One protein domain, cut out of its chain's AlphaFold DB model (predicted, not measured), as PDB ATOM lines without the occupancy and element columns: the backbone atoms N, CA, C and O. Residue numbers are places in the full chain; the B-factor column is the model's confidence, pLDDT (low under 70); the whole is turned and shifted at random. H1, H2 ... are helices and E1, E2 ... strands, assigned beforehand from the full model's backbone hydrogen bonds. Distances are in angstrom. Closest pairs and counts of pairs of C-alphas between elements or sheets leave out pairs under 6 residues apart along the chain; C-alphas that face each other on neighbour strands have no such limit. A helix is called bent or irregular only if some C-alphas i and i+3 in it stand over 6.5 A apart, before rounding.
ATOM      1  N   PHE A  51     162.507 239.005 184.652       82.75
ATOM      2  CA  PHE A  51     163.838 238.995 185.253       82.75
ATOM      3  C   PHE A  51     164.775 240.019 184.605       82.75
ATOM      4  O   PHE A  51     164.679 240.326 183.419       82.75
ATOM      5  N   ASN A  52     165.694 240.542 185.412       84.38
ATOM      6  CA  ASN A  52     166.834 241.330 184.951       84.38
ATOM      7  C   ASN A  52     167.937 240.408 184.409       84.38
ATOM      8  O   ASN A  52     167.904 239.196 184.629       84.38
ATOM      9  N   ASP A  53     168.976 240.986 183.806       80.06
ATOM     10  CA  ASP A  53     170.126 240.238 183.265       80.06
ATOM     11  C   ASP A  53     170.863 239.395 184.324       80.06
ATOM     12  O   ASP A  53     171.498 238.392 184.012       80.06
ATOM     13  N   LEU A  54     170.722 239.760 185.604       80.44
ATOM     14  CA  LEU A  54     171.259 239.027 186.756       80.44
ATOM     15  C   LEU A  54     170.351 237.877 187.239       80.44
ATOM     16  O   LEU A  54     170.623 237.273 188.275       80.44
ATOM     17  N   GLY A  55     169.233 237.608 186.558       76.81
ATOM     18  CA  GLY A  55     168.250 236.590 186.954       76.81
ATOM     19  C   GLY A  55     167.401 236.960 188.178       76.81
ATOM     20  O   GLY A  55     166.645 236.133 188.682       76.81
ATOM     21  N   GLN A  56     167.506 238.195 188.675       82.38
ATOM     22  CA  GLN A  56     166.674 238.713 189.765       82.38
ATOM     23  C   GLN A  56     165.334 239.224 189.230       82.38
ATOM     24  O   GLN A  56     165.256 239.644 188.077       82.38
ATOM     25  N   ASN A  57     164.287 239.223 190.062       83.06
ATOM     26  CA  ASN A  57     162.983 239.758 189.666       83.06
ATOM     27  C   ASN A  57     163.114 241.207 189.193       83.06
ATOM     28  O   ASN A  57     163.610 242.067 189.922       83.06
ATOM     29  N   LYS A  58     162.622 241.464 187.985       83.25
ATOM     30  CA  LYS A  58     162.569 242.795 187.404       83.25
ATOM     31  C   LYS A  58     161.551 243.638 188.149       83.25
ATOM     32  O   LYS A  58     160.376 243.272 188.262       83.25
ATOM     33  N   ASP A  59     162.017 244.773 188.640       81.19
ATOM     34  CA  ASP A  59     161.146 245.807 189.156       81.19
ATOM     35  C   ASP A  59     160.662 246.670 187.989       81.19
ATOM     36  O   ASP A  59     161.426 247.408 187.369       81.19
ATOM     37  N   VAL A  60     159.378 246.537 187.667       78.44
ATOM     38  CA  VAL A  60     158.740 247.267 186.562       78.44
ATOM     39  C   VAL A  60     158.377 248.701 186.947       78.44
ATOM     40  O   VAL A  60     157.918 249.462 186.099       78.44
ATOM     41  N   SER A  61     158.576 249.078 188.214       75.81
ATOM     42  CA  SER A  61     158.441 250.461 188.672       75.81
ATOM     43  C   SER A  61     159.641 251.329 188.280       75.81
ATOM     44  O   SER A  61     159.509 252.552 188.184       75.81
ATOM     45  N   VAL A  62     160.797 250.715 187.998       76.69
ATOM     46  CA  VAL A  62     162.020 251.422 187.607       76.69
ATOM     47  C   VAL A  62     161.803 252.097 186.252       76.69
ATOM     48  O   VAL A  62     161.576 251.440 185.242       76.69
ATOM     49  N   GLY A  63     161.859 253.431 186.240       76.06
ATOM     50  CA  GLY A  63     161.593 254.261 185.058       76.06
ATOM     51  C   GLY A  63     160.213 254.925 185.050       76.06
ATOM     52  O   GLY A  63     159.994 255.855 184.275       76.06
ATOM     53  N   ILE A  64     159.303 254.529 185.947       80.19
ATOM     54  CA  ILE A  64     158.051 255.257 186.173       80.19
ATOM     55  C   ILE A  64     158.344 256.471 187.059       80.19
ATOM     56  O   ILE A  64     159.018 256.371 188.085       80.19
ATOM     57  N   ALA A  65     157.831 257.641 186.677       76.12
ATOM     58  CA  ALA A  65     158.059 258.857 187.447       76.12
ATOM     59  C   ALA A  65     157.449 258.750 188.859       76.12
ATOM     60  O   ALA A  65     156.298 258.344 189.028       76.12
ATOM     61  N   ALA A  66     158.196 259.203 189.871       76.88
ATOM     62  CA  ALA A  66     157.784 259.188 191.279       76.88
ATOM     63  C   ALA A  66     156.365 259.743 191.571       76.88
ATOM     64  O   ALA A  66     155.703 259.203 192.460       76.88
ATOM     65  N   PRO A  67     155.841 260.760 190.847       81.44
ATOM     66  CA  PRO A  67     154.480 261.248 191.062       81.44
ATOM     67  C   PRO A  67     153.381 260.206 190.828       81.44
ATOM     68  O   PRO A  67     152.310 260.339 191.408       81.44
ATOM     69  N   PHE A  68     153.618 259.164 190.025       82.50
ATOM     70  CA  PHE A  68     152.612 258.123 189.774       82.50
ATOM     71  C   PHE A  68     152.400 257.181 190.963       82.50
ATOM     72  O   PHE A  68     151.362 256.527 191.032       82.50
ATOM     73  N   PHE A  69     153.340 257.132 191.912       84.31
ATOM     74  CA  PHE A  69     153.224 256.310 193.121       84.31
ATOM     75  C   PHE A  69     152.494 257.015 194.265       84.31
ATOM     76  O   PHE A  69     152.220 256.404 195.295       84.31
ATOM     77  N   LYS A  70     152.140 258.290 194.089       86.44
ATOM     78  CA  LYS A  70     151.344 259.053 195.049       86.44
ATOM     79  C   LYS A  70     150.011 259.421 194.423       86.44
ATOM     80  O   LYS A  70     149.947 259.892 193.291       86.44
ATOM     81  N   TYR A  71     148.938 259.220 195.170       84.44
ATOM     82  CA  TYR A  71     147.599 259.585 194.743       84.44
ATOM     83  C   TYR A  71     146.952 260.465 195.802       84.44
ATOM     84  O   TYR A  71     146.648 259.983 196.883       84.44
ATOM     85  N   ASP A  72     146.711 261.730 195.473       83.25
ATOM     86  CA  ASP A  72     146.200 262.773 196.374       83.25
ATOM     87  C   ASP A  72     144.860 263.367 195.894       83.25
ATOM     88  O   ASP A  72     144.466 264.481 196.248       83.25
ATOM     89  N   ARG A  73     144.113 262.630 195.059       80.31
ATOM     90  CA  ARG A  73     142.894 263.143 194.413       80.31
ATOM     91  C   ARG A  73     141.623 262.670 195.111       80.31
ATOM     92  O   ARG A  73     141.518 261.553 195.612       80.31
ATOM     93  N   LYS A  74     140.577 263.505 195.045       77.75
ATOM     94  CA  LYS A  74     139.220 263.194 195.551       77.75
ATOM     95  C   LYS A  74     139.191 262.838 197.050       77.75
ATOM     96  O   LYS A  74     138.382 262.012 197.469       77.75
ATOM     97  N   GLY A  75     140.061 263.458 197.852       74.62
ATOM     98  CA  GLY A  75     140.116 263.241 199.302       74.62
ATOM     99  C   GLY A  75     140.646 261.862 199.710       74.62
ATOM    100  O   GLY A  75     140.358 261.392 200.808       74.62
ATOM    101  N   VAL A  76     141.381 261.186 198.833       78.69
ATOM    102  CA  VAL A  76     142.144 259.986 199.175       78.69
ATOM    103  C   VAL A  76     143.606 260.350 199.002       78.69
ATOM    104  O   VAL A  76     143.971 260.831 197.935       78.69
ATOM    105  N   ASP A  77     144.389 260.154 200.057       84.38
ATOM    106  CA  ASP A  77     145.838 260.304 200.018       84.38
ATOM    107  C   ASP A  77     146.449 258.921 200.249       84.38
ATOM    108  O   ASP A  77     146.379 258.344 201.340       84.38
ATOM    109  N   ALA A  78     146.932 258.341 199.157       86.25
ATOM    110  CA  ALA A  78     147.377 256.967 199.080       86.25
ATOM    111  C   ALA A  78     148.776 256.871 198.478       86.25
ATOM    112  O   ALA A  78     149.118 257.565 197.518       86.25
ATOM    113  N   ASN A  79     149.556 255.953 199.037       89.25
ATOM    114  CA  ASN A  79     150.843 255.533 198.521       89.25
ATOM    115  C   ASN A  79     150.683 254.212 197.767       89.25
ATOM    116  O   ASN A  79     149.974 253.317 198.231       89.25
ATOM    117  N   ILE A  80     151.337 254.089 196.620       89.50
ATOM    118  CA  ILE A  80     151.323 252.893 195.782       89.50
ATOM    119  C   ILE A  80     152.715 252.271 195.844       89.50
ATOM    120  O   ILE A  80     153.707 252.914 195.519       89.50
ATOM    121  N   GLU A  81     152.780 251.011 196.251       89.31
ATOM    122  CA  GLU A  81     154.018 250.253 196.401       89.31
ATOM    123  C   GLU A  81     154.004 249.062 195.450       89.31
ATOM    124  O   GLU A  81     153.045 248.286 195.421       89.31
ATOM    125  N   PHE A  82     155.075 248.897 194.678       90.00
ATOM    126  CA  PHE A  82     155.259 247.710 193.857       90.00
ATOM    127  C   PHE A  82     155.850 246.569 194.685       90.00
ATOM    128  O   PHE A  82     156.814 246.751 195.431       90.00
ATOM    129  N   LYS A  83     155.268 245.376 194.542       88.56
ATOM    130  CA  LYS A  83     155.734 244.155 195.197       88.56
ATOM    131  C   LYS A  83     155.711 242.977 194.236       88.56
ATOM    132  O   LYS A  83     154.759 242.769 193.489       88.56
ATOM    133  N   THR A  84     156.741 242.145 194.319       86.50
ATOM    134  CA  THR A  84     156.806 240.863 193.599       86.50
ATOM    135  C   THR A  84     156.187 239.720 194.398       86.50
ATOM    136  O   THR A  84     155.847 238.693 193.832       86.50
ATOM    137  N   LYS A  85     156.089 239.864 195.724       88.81
ATOM    138  CA  LYS A  85     155.478 238.888 196.631       88.81
ATOM    139  C   LYS A  85     154.697 239.630 197.708       88.81
ATOM    140  O   LYS A  85     155.192 240.615 198.256       88.81
ATOM    141  N   LEU A  86     153.491 239.153 197.991       88.50
ATOM    142  CA  LEU A  86     152.641 239.675 199.055       88.50
ATOM    143  C   LEU A  86     152.913 238.950 200.376       88.50
ATOM    144  O   LEU A  86     153.244 237.762 200.398       88.50
ATOM    145  N   ASN A  87     152.730 239.661 201.487       91.12
ATOM    146  CA  ASN A  87     152.711 239.043 202.811       91.12
ATOM    147  C   ASN A  87     151.403 238.265 203.018       91.12
ATOM    148  O   ASN A  87     150.396 238.577 202.389       91.12
ATOM    149  N   LYS A  88     151.374 237.310 203.957       89.94
ATOM    150  CA  LYS A  88     150.173 236.496 204.242       89.94
ATOM    151  C   LYS A  88     148.920 237.346 204.483       89.94
ATOM    152  O   LYS A  88     147.881 237.072 203.905       89.94
ATOM    153  N   GLU A  89     149.047 238.418 205.264       88.69
ATOM    154  CA  GLU A  89     147.945 239.353 205.532       88.69
ATOM    155  C   GLU A  89     147.459 240.077 204.268       88.69
ATOM    156  O   GLU A  89     146.262 240.273 204.084       88.69
ATOM    157  N   GLU A  90     148.381 240.458 203.379       88.62
ATOM    158  CA  GLU A  90     148.055 241.128 202.117       88.62
ATOM    159  C   GLU A  90     147.393 240.161 201.130       88.62
ATOM    160  O   GLU A  90     146.475 240.566 200.422       88.62
ATOM    161  N   VAL A  91     147.824 238.893 201.107       89.75
ATOM    162  CA  VAL A  91     147.211 237.833 200.293       89.75
ATOM    163  C   VAL A  91     145.783 237.577 200.750       89.75
ATOM    164  O   VAL A  91     144.881 237.632 199.921       89.75
ATOM    165  N   THR A  92     145.561 237.349 202.049       89.56
ATOM    166  CA  THR A  92     144.210 237.133 202.588       89.56
ATOM    167  C   THR A  92     143.319 238.335 202.304       89.56
ATOM    168  O   THR A  92     142.224 238.175 201.778       89.56
ATOM    169  N   TRP A  93     143.821 239.553 202.535       89.31
ATOM    170  CA  TRP A  93     143.068 240.764 202.223       89.31
ATOM    171  C   TRP A  93     142.720 240.856 200.733       89.31
ATOM    172  O   TRP A  93     141.577 241.151 200.387       89.31
ATOM    173  N   ALA A  94     143.681 240.615 199.838       88.62
ATOM    174  CA  ALA A  94     143.444 240.670 198.399       88.62
ATOM    175  C   ALA A  94     142.425 239.612 197.963       88.62
ATOM    176  O   ALA A  94     141.493 239.932 197.228       88.62
ATOM    177  N   PHE A  95     142.571 238.385 198.460       88.56
ATOM    178  CA  PHE A  95     141.672 237.276 198.181       88.56
ATOM    179  C   PHE A  95     140.236 237.585 198.609       88.56
ATOM    180  O   PHE A  95     139.337 237.511 197.774       88.56
ATOM    181  N   ASP A  96     140.033 238.031 199.850       87.62
ATOM    182  CA  ASP A  96     138.707 238.375 200.370       87.62
ATOM    183  C   ASP A  96     138.040 239.468 199.522       87.62
ATOM    184  O   ASP A  96     136.858 239.379 199.196       87.62
ATOM    185  N   ASN A  97     138.802 240.484 199.092       86.50
ATOM    186  CA  ASN A  97     138.273 241.548 198.232       86.50
ATOM    187  C   ASN A  97     137.886 241.047 196.836       86.50
ATOM    188  O   ASN A  97     136.898 241.528 196.271       86.50
ATOM    189  N   ILE A  98     138.664 240.123 196.262       85.19
ATOM    190  CA  ILE A  98     138.354 239.534 194.954       85.19
ATOM    191  C   ILE A  98     137.122 238.641 195.085       85.19
ATOM    192  O   ILE A  98     136.203 238.797 194.284       85.19
ATOM    193  N   LYS A  99     137.062 237.782 196.108       86.94
ATOM    194  CA  LYS A  99     135.919 236.905 196.385       86.94
ATOM    195  C   LYS A  99     134.630 237.713 196.535       86.94
ATOM    196  O   LYS A  99     133.713 237.555 195.736       86.94
ATOM    197  N   ASP A 100     134.630 238.711 197.419       86.62
ATOM    198  CA  ASP A 100     133.484 239.604 197.651       86.62
ATOM    199  C   ASP A 100     132.979 240.331 196.391       86.62
ATOM    200  O   ASP A 100     131.815 240.746 196.339       86.62
ATOM    201  N   SER A 101     133.868 240.569 195.423       82.19
ATOM    202  CA  SER A 101     133.566 241.340 194.213       82.19
ATOM    203  C   SER A 101     133.227 240.462 193.012       82.19
ATOM    204  O   SER A 101     132.477 240.902 192.142       82.19
ATOM    205  N   MET A 102     133.807 239.264 192.924       79.50
ATOM    206  CA  MET A 102     133.804 238.459 191.703       79.50
ATOM    207  C   MET A 102     133.167 237.082 191.858       79.50
ATOM    208  O   MET A 102     132.741 236.554 190.839       79.50
ATOM    209  N   GLU A 103     133.038 236.522 193.062       81.69
ATOM    210  CA  GLU A 103     132.446 235.187 193.278       81.69
ATOM    211  C   GLU A 103     131.082 235.058 192.578       81.69
ATOM    212  O   GLU A 103     130.900 234.201 191.719       81.69
ATOM    213  N   GLU A 104     130.183 236.025 192.800       83.19
ATOM    214  CA  GLU A 104     128.847 236.038 192.181       83.19
ATOM    215  C   GLU A 104     128.896 236.091 190.641       83.19
ATOM    216  O   GLU A 104     128.054 235.501 189.967       83.19
ATOM    217  N   ILE A 105     129.892 236.774 190.065       86.56
ATOM    218  CA  ILE A 105     130.061 236.876 188.608       86.56
ATOM    219  C   ILE A 105     130.580 235.550 188.037       86.56
ATOM    220  O   ILE A 105     130.121 235.115 186.980       86.56
ATOM    221  N   TYR A 106     131.520 234.902 188.728       82.62
ATOM    222  CA  TYR A 106     132.088 233.621 188.305       82.62
ATOM    223  C   TYR A 106     131.051 232.502 188.372       82.62
ATOM    224  O   TYR A 106     130.901 231.753 187.402       82.62
ATOM    225  N   ASP A 107     130.267 232.458 189.444       82.25
ATOM    226  CA  ASP A 107     129.174 231.498 189.587       82.25
ATOM    227  C   ASP A 107     128.100 231.707 188.513       82.25
ATOM    228  O   ASP A 107     127.649 230.749 187.882       82.25
ATOM    229  N   ALA A 108     127.740 232.963 188.221       82.31
ATOM    230  CA  ALA A 108     126.778 233.283 187.165       82.31
ATOM    231  C   ALA A 108     127.288 232.939 185.752       82.31
ATOM    232  O   ALA A 108     126.485 232.660 184.861       82.31
ATOM    233  N   SER A 109     128.606 232.953 185.533       85.12
ATOM    234  CA  SER A 109     129.222 232.627 184.239       85.12
ATOM    235  C   SER A 109     129.285 231.125 183.934       85.12
ATOM    236  O   SER A 109     129.615 230.746 182.811       85.12
ATOM    237  N   GLY A 110     128.993 230.262 184.916       78.81
ATOM    238  CA  GLY A 110     129.093 228.806 184.777       78.81
ATOM    239  C   GLY A 110     130.523 228.256 184.801       78.81
ATOM    240  O   GLY A 110     130.696 227.042 184.732       78.81
ATOM    241  N   TYR A 111     131.540 229.119 184.927       78.19
ATOM    242  CA  TYR A 111     132.929 228.704 185.153       78.19
ATOM    243  C   TYR A 111     133.148 228.211 186.592       78.19
ATOM    244  O   TYR A 111     133.988 227.348 186.820       78.19
ATOM    245  N   GLY A 112     132.354 228.731 187.536       81.88
ATOM    246  CA  GLY A 112     132.474 228.439 188.961       81.88
ATOM    247  C   GLY A 112     133.609 229.219 189.621       81.88
ATOM    248  O   GLY A 112     134.571 229.651 188.973       81.88
ATOM    249  N   TRP A 113     133.468 229.447 190.921       87.19
ATOM    250  CA  TRP A 113     134.508 230.019 191.762       87.19
ATOM    251  C   TRP A 113     135.234 228.917 192.548       87.19
ATOM    252  O   TRP A 113     134.600 228.118 193.234       87.19
ATOM    253  N   ASP A 114     136.565 228.895 192.459       88.62
ATOM    254  CA  ASP A 114     137.434 228.001 193.229       88.62
ATOM    255  C   ASP A 114     138.404 228.835 194.082       88.62
ATOM    256  O   ASP A 114     139.207 229.624 193.568       88.62
ATOM    257  N   ASP A 115     138.289 228.681 195.403       90.81
ATOM    258  CA  ASP A 115     139.108 229.383 196.392       90.81
ATOM    259  C   ASP A 115     140.598 228.994 196.278       90.81
ATOM    260  O   ASP A 115     141.470 229.866 196.367       90.81
ATOM    261  N   GLU A 116     140.901 227.708 196.069       89.38
ATOM    262  CA  GLU A 116     142.269 227.179 196.038       89.38
ATOM    263  C   GLU A 116     143.006 227.659 194.788       89.38
ATOM    264  O   GLU A 116     144.125 228.171 194.890       89.38
ATOM    265  N   ASP A 117     142.349 227.606 193.630       88.12
ATOM    266  CA  ASP A 117     142.916 228.086 192.367       88.12
ATOM    267  C   ASP A 117     143.221 229.589 192.413       88.12
ATOM    268  O   ASP A 117     144.248 230.055 191.903       88.12
ATOM    269  N   LYS A 118     142.341 230.383 193.032       86.19
ATOM    270  CA  LYS A 118     142.538 231.835 193.151       86.19
ATOM    271  C   LYS A 118     143.632 232.186 194.150       86.19
ATOM    272  O   LYS A 118     144.411 233.108 193.892       86.19
ATOM    273  N   LEU A 119     143.745 231.445 195.249       87.06
ATOM    274  CA  LEU A 119     144.862 231.594 196.184       87.06
ATOM    275  C   LEU A 119     146.191 231.164 195.556       87.06
ATOM    276  O   LEU A 119     147.199 231.854 195.740       87.06
ATOM    277  N   ALA A 120     146.196 230.083 194.774       86.81
ATOM    278  CA  ALA A 120     147.367 229.649 194.024       86.81
ATOM    279  C   ALA A 120     147.831 230.762 193.077       86.81
ATOM    280  O   ALA A 120     148.984 231.176 193.163       86.81
ATOM    281  N   GLN A 121     146.915 231.356 192.301       85.12
ATOM    282  CA  GLN A 121     147.207 232.476 191.390       85.12
ATOM    283  C   GLN A 121     147.826 233.691 192.100       85.12
ATOM    284  O   GLN A 121     148.739 234.319 191.564       85.12
ATOM    285  N   LEU A 122     147.360 234.024 193.310       85.94
ATOM    286  CA  LEU A 122     147.898 235.136 194.109       85.94
ATOM    287  C   LEU A 122     149.260 234.833 194.755       85.94
ATOM    288  O   LEU A 122     149.932 235.755 195.217       85.94
ATOM    289  N   THR A 123     149.669 233.567 194.822       88.56
ATOM    290  CA  THR A 123     150.933 233.145 195.452       88.56
ATOM    291  C   THR A 123     151.999 232.713 194.443       88.56
ATOM    292  O   THR A 123     153.105 232.334 194.833       88.56
ATOM    293  N   GLU A 124     151.713 232.833 193.145       85.00
ATOM    294  CA  GLU A 124     152.642 232.463 192.084       85.00
ATOM    295  C   GLU A 124     153.920 233.328 192.061       85.00
ATOM    296  O   GLU A 124     153.879 234.535 192.314       85.00
ATOM    297  N   PRO A 125     155.080 232.748 191.693       81.44
ATOM    298  CA  PRO A 125     156.358 233.468 191.657       81.44
ATOM    299  C   PRO A 125     156.433 234.538 190.552       81.44
ATOM    300  O   PRO A 125     157.219 235.487 190.647       81.44
ATOM    301  N   GLU A 126     155.620 234.388 189.509       81.62
ATOM    302  CA  GLU A 126     155.549 235.303 188.366       81.62
ATOM    303  C   GLU A 126     154.560 236.450 188.588       81.62
ATOM    304  O   GLU A 126     154.563 237.425 187.835       81.62
ATOM    305  N   ALA A 127     153.725 236.356 189.626       85.06
ATOM    306  CA  ALA A 127     152.743 237.375 189.934       85.06
ATOM    307  C   ALA A 127     153.427 238.696 190.312       85.06
ATOM    308  O   ALA A 127     154.512 238.736 190.912       85.06
ATOM    309  N   ARG A 128     152.792 239.801 189.925       87.12
ATOM    310  CA  ARG A 128     153.235 241.158 190.235       87.12
ATOM    311  C   ARG A 128     152.082 241.941 190.833       87.12
ATOM    312  O   ARG A 128     150.930 241.799 190.416       87.12
ATOM    313  N   PHE A 129     152.404 242.758 191.831       88.62
ATOM    314  CA  PHE A 129     151.412 243.433 192.646       88.62
ATOM    315  C   PHE A 129     151.712 244.919 192.783       88.62
ATOM    316  O   PHE A 129     152.855 245.320 192.998       88.62
ATOM    317  N   LEU A 130     150.659 245.732 192.721       89.25
ATOM    318  CA  LEU A 130     150.673 247.093 193.252       89.25
ATOM    319  C   LEU A 130     149.786 247.118 194.488       89.25
ATOM    320  O   LEU A 130     148.584 246.862 194.402       89.25
ATOM    321  N   VAL A 131     150.377 247.420 195.637       88.94
ATOM    322  CA  VAL A 131     149.662 247.559 196.904       88.94
ATOM    323  C   VAL A 131     149.436 249.038 197.164       88.94
ATOM    324  O   VAL A 131     150.369 249.835 197.160       88.94
ATOM    325  N   ILE A 132     148.183 249.408 197.392       89.25
ATOM    326  CA  ILE A 132     147.771 250.783 197.652       89.25
ATOM    327  C   ILE A 132     147.505 250.913 199.148       89.25
ATOM    328  O   ILE A 132     146.610 250.253 199.685       89.25
ATOM    329  N   ARG A 133     148.262 251.774 199.824       88.88
ATOM    330  CA  ARG A 133     148.169 252.027 201.267       88.88
ATOM    331  C   ARG A 133     147.699 253.447 201.531       88.88
ATOM    332  O   ARG A 133     148.111 254.382 200.856       88.88
ATOM    333  N   GLU A 134     146.849 253.620 202.533       86.31
ATOM    334  CA  GLU A 134     146.436 254.946 202.992       86.31
ATOM    335  C   GLU A 134     147.632 255.661 203.647       86.31
ATOM    336  O   GLU A 134     148.197 255.175 204.629       86.31
ATOM    337  N   SER A 135     148.015 256.812 203.097       83.38
ATOM    338  CA  SER A 135     149.135 257.634 203.579       83.38
ATOM    339  C   SER A 135     148.712 258.578 204.713       83.38
ATOM    340  O   SER A 135     149.536 258.982 205.541       83.38
ATOM    341  N   ARG A 136     147.409 258.880 204.808       77.31
ATOM    342  CA  ARG A 136     146.890 259.857 205.769       77.31
ATOM    343  C   ARG A 136     147.209 259.513 207.224       77.31
ATOM    344  O   ARG A 136     147.128 258.346 207.617       77.31
ATOM    345  N   PRO A 137     147.504 260.534 208.050       65.88
ATOM    346  CA  PRO A 137     147.613 260.359 209.488       65.88
ATOM    347  C   PRO A 137     146.271 259.913 210.083       65.88
ATOM    348  O   PRO A 137     145.195 260.325 209.638       65.88
ATOM    349  N   GLU A 138     146.340 259.053 211.099       57.94
ATOM    350  CA  GLU A 138     145.160 258.565 211.812       57.94
ATOM    351  C   GLU A 138     144.363 259.745 212.381       57.94
ATOM    352  O   GLU A 138     144.916 260.617 213.047       57.94
ATOM    353  N   GLY A 139     143.059 259.793 212.095       56.62
ATOM    354  CA  GLY A 139     142.151 260.796 212.666       56.62
ATOM    355  C   GLY A 139     141.710 261.928 211.733       56.62
ATOM    356  O   GLY A 139     140.767 262.641 212.074       56.62
ATOM    357  N   ARG A 182     139.859 255.848 209.052       66.69
ATOM    358  CA  ARG A 182     140.835 255.037 208.329       66.69
ATOM    359  C   ARG A 182     142.143 255.077 209.104       66.69
ATOM    360  O   ARG A 182     142.581 256.154 209.511       66.69
ATOM    361  N   LYS A 183     142.724 253.901 209.326       72.81
ATOM    362  CA  LYS A 183     144.026 253.774 209.982       72.81
ATOM    363  C   LYS A 183     145.128 254.084 208.980       72.81
ATOM    364  O   LYS A 183     144.992 253.787 207.788       72.81
ATOM    365  N   LYS A 184     146.221 254.665 209.459       76.25
ATOM    366  CA  LYS A 184     147.389 254.954 208.629       76.25
ATOM    367  C   LYS A 184     148.001 253.624 208.196       76.25
ATOM    368  O   LYS A 184     148.113 252.699 208.995       76.25
ATOM    369  N   GLY A 185     148.361 253.505 206.923       76.75
ATOM    370  CA  GLY A 185     148.919 252.271 206.370       76.75
ATOM    371  C   GLY A 185     147.894 251.163 206.110       76.75
ATOM    372  O   GLY A 185     148.294 250.067 205.708       76.75
ATOM    373  N   GLN A 186     146.593 251.431 206.288       83.44
ATOM    374  CA  GLN A 186     145.537 250.499 205.901       83.44
ATOM    375  C   GLN A 186     145.589 250.240 204.390       83.44
ATOM    376  O   GLN A 186     145.708 251.173 203.593       83.44
ATOM    377  N   ILE A 187     145.467 248.971 204.001       85.00
ATOM    378  CA  ILE A 187     145.386 248.572 202.595       85.00
ATOM    379  C   ILE A 187     144.052 249.071 202.029       85.00
ATOM    380  O   ILE A 187     142.980 248.789 202.572       85.00
ATOM    381  N   LEU A 188     144.135 249.850 200.954       83.94
ATOM    382  CA  LEU A 188     142.989 250.388 200.224       83.94
ATOM    383  C   LEU A 188     142.680 249.580 198.969       83.94
ATOM    384  O   LEU A 188     141.528 249.536 198.543       83.94
ATOM    385  N   GLY A 189     143.703 248.981 198.367       83.50
ATOM    386  CA  GLY A 189     143.593 248.268 197.107       83.50
ATOM    387  C   GLY A 189     144.821 247.418 196.841       83.50
ATOM    388  O   GLY A 189     145.921 247.742 197.287       83.50
ATOM    389  N   VAL A 190     144.618 246.343 196.091       85.88
ATOM    390  CA  VAL A 190     145.685 245.525 195.524       85.88
ATOM    391  C   VAL A 190     145.364 245.345 194.051       85.88
ATOM    392  O   VAL A 190     144.237 245.006 193.696       85.88
ATOM    393  N   VAL A 191     146.347 245.597 193.196       85.81
ATOM    394  CA  VAL A 191     146.274 245.295 191.767       85.81
ATOM    395  C   VAL A 191     147.184 244.111 191.517       85.81
ATOM    396  O   VAL A 191     148.373 244.186 191.810       85.81
ATOM    397  N   HIS A 192     146.618 243.034 190.988       83.31
ATOM    398  CA  HIS A 192     147.355 241.859 190.549       83.31
ATOM    399  C   HIS A 192     147.478 241.889 189.026       83.31
ATOM    400  O   HIS A 192     146.483 242.101 188.329       83.31
ATOM    401  N   PHE A 193     148.683 241.673 188.512       83.38
ATOM    402  CA  PHE A 193     148.922 241.557 187.080       83.38
ATOM    403  C   PHE A 193     149.991 240.510 186.781       83.38
ATOM    404  O   PHE A 193     150.862 240.212 187.603       83.38
ATOM    405  N   ARG A 194     149.900 239.944 185.578       76.94
ATOM    406  CA  ARG A 194     150.802 238.917 185.061       76.94
ATOM    407  C   ARG A 194     151.206 239.265 183.641       76.94
ATOM    408  O   ARG A 194     150.429 239.866 182.903       76.94
ATOM    409  N   PHE A 195     152.410 238.854 183.275       73.38
ATOM    410  CA  PHE A 195     152.855 238.895 181.893       73.38
ATOM    411  C   PHE A 195     152.431 237.604 181.205       73.38
ATOM    412  O   PHE A 195     152.653 236.514 181.725       73.38
ATOM    413  N   SER A 196     151.815 237.734 180.040       65.25
ATOM    414  CA  SER A 196     151.560 236.631 179.122       65.25
ATOM    415  C   SER A 196     152.146 236.996 177.765       65.25
ATOM    416  O   SER A 196     152.218 238.176 177.409       65.25
ATOM    417  N   VAL A 197     152.605 235.997 177.009       57.41
ATOM    418  CA  VAL A 197     153.020 236.238 175.624       57.41
ATOM    419  C   VAL A 197     151.783 236.258 174.753       57.41
ATOM    420  O   VAL A 197     150.878 235.433 174.889       57.41
ATOM    421  N   GLN A 198     151.756 237.221 173.840       53.28
ATOM    422  CA  GLN A 198     150.745 237.331 172.806       53.28
ATOM    423  C   GLN A 198     150.847 236.105 171.879       53.28
ATOM    424  O   GLN A 198     151.675 236.058 170.978       53.28
ATOM    425  N   GLY A 199     150.047 235.079 172.176       47.84
ATOM    426  CA  GLY A 199     150.057 233.784 171.489       47.84
ATOM    427  C   GLY A 199     149.255 232.705 172.223       47.84
ATOM    428  O   GLY A 199     148.544 231.938 171.583       47.84
ATOM    429  N   ASP A 200     149.276 232.710 173.561       48.41
ATOM    430  CA  ASP A 200     148.597 231.678 174.370       48.41
ATOM    431  C   ASP A 200     147.095 231.951 174.586       48.41
ATOM    432  O   ASP A 200     146.326 231.058 174.935       48.41
ATOM    433  N   PHE A 201     146.652 233.190 174.346       42.56
ATOM    434  CA  PHE A 201     145.260 233.626 174.529       42.56
ATOM    435  C   PHE A 201     144.606 234.170 173.255       42.56
ATOM    436  O   PHE A 201     143.427 234.516 173.287       42.56
ATOM    437  N   THR A 202     145.327 234.258 172.135       39.47
ATOM    438  CA  THR A 202     144.842 234.928 170.912       39.47
ATOM    439  C   THR A 202     143.596 234.278 170.318       39.47
ATOM    440  O   THR A 202     142.737 234.997 169.818       39.47
ATOM    441  N   ASP A 203     143.419 232.966 170.481       43.78
ATOM    442  CA  ASP A 203     142.199 232.296 170.013       43.78
ATOM    443  C   ASP A 203     140.982 232.560 170.918       43.78
ATOM    444  O   ASP A 203     139.845 232.359 170.499       43.78
ATOM    445  N   LYS A 204     141.188 233.041 172.154       47.28
ATOM    446  CA  LYS A 204     140.106 233.336 173.115       47.28
ATOM    447  C   LYS A 204     139.897 234.829 173.386       47.28
ATOM    448  O   LYS A 204     138.857 235.196 173.918       47.28
ATOM    449  N   MET A 205     140.861 235.683 173.043       39.94
ATOM    450  CA  MET A 205     140.889 237.111 173.392       39.94
ATOM    451  C   MET A 205     141.308 237.972 172.189       39.94
ATOM    452  O   MET A 205     142.201 238.815 172.279       39.94
ATOM    453  N   ALA A 206     140.655 237.777 171.041       35.16
ATOM    454  CA  ALA A 206     140.697 238.731 169.935       35.16
ATOM    455  C   ALA A 206     139.954 240.024 170.337       35.16
ATOM    456  O   ALA A 206     138.803 240.244 169.968       35.16
ATOM    457  N   GLY A 207     140.594 240.862 171.154       36.22
ATOM    458  CA  GLY A 207     140.023 242.129 171.607       36.22
ATOM    459  C   GLY A 207     140.824 242.777 172.732       36.22
ATOM    460  O   GLY A 207     140.602 242.459 173.888       36.22
ATOM    461  N   ALA A 208     141.702 243.714 172.354       32.97
ATOM    462  CA  ALA A 208     142.438 244.690 173.173       32.97
ATOM    463  C   ALA A 208     143.295 244.174 174.364       32.97
ATOM    464  O   ALA A 208     142.841 243.379 175.185       32.97
ATOM    465  N   PRO A 209     144.531 244.690 174.544       36.31
ATOM    466  CA  PRO A 209     145.312 244.427 175.752       36.31
ATOM    467  C   PRO A 209     144.563 244.982 176.973       36.31
ATOM    468  O   PRO A 209     144.382 246.192 177.110       36.31
ATOM    469  N   SER A 210     144.096 244.098 177.853       35.94
ATOM    470  CA  SER A 210     143.335 244.472 179.044       35.94
ATOM    471  C   SER A 210     144.252 244.518 180.265       35.94
ATOM    472  O   SER A 210     144.516 243.517 180.924       35.94
ATOM    473  N   LEU A 211     144.729 245.717 180.608       35.50
ATOM    474  CA  LEU A 211     145.130 245.987 181.987       35.50
ATOM    475  C   LEU A 211     143.845 246.034 182.818       35.50
ATOM    476  O   LEU A 211     143.088 247.005 182.759       35.50
ATOM    477  N   ILE A 212     143.574 244.976 183.574       36.38
ATOM    478  CA  ILE A 212     142.405 244.923 184.446       36.38
ATOM    479  C   ILE A 212     142.733 245.679 185.744       36.38
ATOM    480  O   ILE A 212     143.246 245.119 186.710       36.38
ATOM    481  N   LEU A 213     142.443 246.980 185.763       29.34
ATOM    482  CA  LEU A 213     142.626 247.845 186.928       29.34
ATOM    483  C   LEU A 213     141.306 247.952 187.718       29.34
ATOM    484  O   LEU A 213     140.497 248.848 187.474       29.34
ATOM    485  N   TRP A 214     141.061 247.042 188.667       36.09
ATOM    486  CA  TRP A 214     139.876 247.120 189.536       36.09
ATOM    487  C   TRP A 214     140.132 248.033 190.737       36.09
ATOM    488  O   TRP A 214     140.686 247.630 191.757       36.09
ATOM    489  N   VAL A 215     139.681 249.284 190.638       26.81
ATOM    490  CA  VAL A 215     139.581 250.175 191.801       26.81
ATOM    491  C   VAL A 215     138.285 249.851 192.538       26.81
ATOM    492  O   VAL A 215     137.212 250.345 192.182       26.81
ATOM    493  N   SER A 216     138.375 249.034 193.588       33.53
ATOM    494  CA  SER A 216     137.251 248.809 194.497       33.53
ATOM    495  C   SER A 216     136.989 250.079 195.306       33.53
ATOM    496  O   SER A 216     137.677 250.406 196.276       33.53
ATOM    497  N   LYS A 217     135.962 250.837 194.914       32.66
ATOM    498  CA  LYS A 217     135.297 251.715 195.871       32.66
ATOM    499  C   LYS A 217     134.405 250.829 196.718       32.66
ATOM    500  O   LYS A 217     133.392 250.336 196.231       32.66
ATOM    501  N   LYS A 218     134.736 250.716 198.003       34.56
ATOM    502  CA  LYS A 218     133.807 250.258 199.038       34.56
ATOM    503  C   LYS A 218     132.645 251.259 199.121       34.56
ATOM    504  O   LYS A 218     132.619 252.141 199.974       34.56
ATOM    505  N   LEU A 219     131.719 251.183 198.168       35.41
ATOM    506  CA  LEU A 219     130.382 251.732 198.306       35.41
ATOM    507  C   LEU A 219     129.753 250.915 199.425       35.41
ATOM    508  O   LEU A 219     129.572 249.707 199.289       35.41
TER     509      LEU A 219
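Overview. This is residues 51 to 139 and 182 to 219 of the 257 residues of the protein "N-alpha-acetyltransferase catalytic subunit" of Nannochloropsis gaditana (UniProt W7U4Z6). A small sheet of three antiparallel strands makes the core, and the two longer helices, H2 and H3, form a V whose narrow end meets this sheet near E3, while the short helix H1 sits by E1. A long unnamed stretch leads in to H1 and a longer one trails off after E3, of which residues 199 to 208 stick out free. The printed part has 127 residues with three named helices and three named strands, in the order H1, E1, H2, H3, E2, E3, and the sheet's order is E1, E2, E3. The class is mixed, helices and strands, with under half of the residues in named elements. The whole is only just compact, close to loose, with a radius of gyration of the C-alphas of 16.4 A and spans of 49 by 42 by 29 A.

Along the chain. Residues 51 to 65 hold no named element. H1 is residues 66 to 69, beginning at C-alpha 66 (157.784, 259.188, 191.279). E1 follows at residues 78 to 83, 15.8 A long. H2 is residues 88 to 108, 29.1 A from first to last C-alpha, beginning at C-alpha 88 (150.173, 236.496, 204.242). H2 is irregular, with C-alphas 101 and 104 7.4 A apart, and has a kink of 48 degrees near residue 102. H3 is residues 115 to 123, 12.4 A. E2 is residues 128 to 134, 20.0 A, and E3 is residues 187 to 193, 17.4 A, ending at C-alpha 193 (148.922, 241.557, 187.080).

Arrangement. E2 is the inner strand of the sheet. E1 and E2 are antiparallel at 156 degrees, with N 81 and O 131 within hydrogen-bond range at 2.8 A. E2 and E3 are antiparallel at 165 degrees, with N 130 and O 191 within hydrogen-bond range at 2.9 A. Residues 70 to 71 pair antiparallel with residues 78 to 79 of E1. H2 only grazes the sheet, with its residues 90 to 98; the closest C-alphas of H2 and E3 are those of Ala 94 and Val 190, 6.1 A apart. H3 touches H2, which meets it with residues 91 to 95 alone, at a steep tilt of 46 degrees, opposite ways; the closest C-alphas, of Val 91 and Leu 122, are 6.8 A apart. H3 only grazes the sheet, with residues 121 to 122. H1 only grazes it too, with residues 68 to 69, and is apart from H2 and H3; the closest C-alphas of H1 and E1, of Phe 69 and Ile 80, are 4.7 A apart. Every O i to N i+4 pair is within hydrogen-bond range in H3, and 15 of 17 are in H2; H1 is too short for such a pair.

Size, cuts and confidence. The two C-alphas farthest apart, of Gly 139 and Asp 203, are 51.3 A apart. Residues 140 to 181 are not printed, and C-alphas 139 and 182 are 7.3 A apart across the cut. Of the links printed whole, none is long. The mean pLDDT of the printed part is 75.0, and residues 137 to 139, 182 and 196 to 219 are under 70.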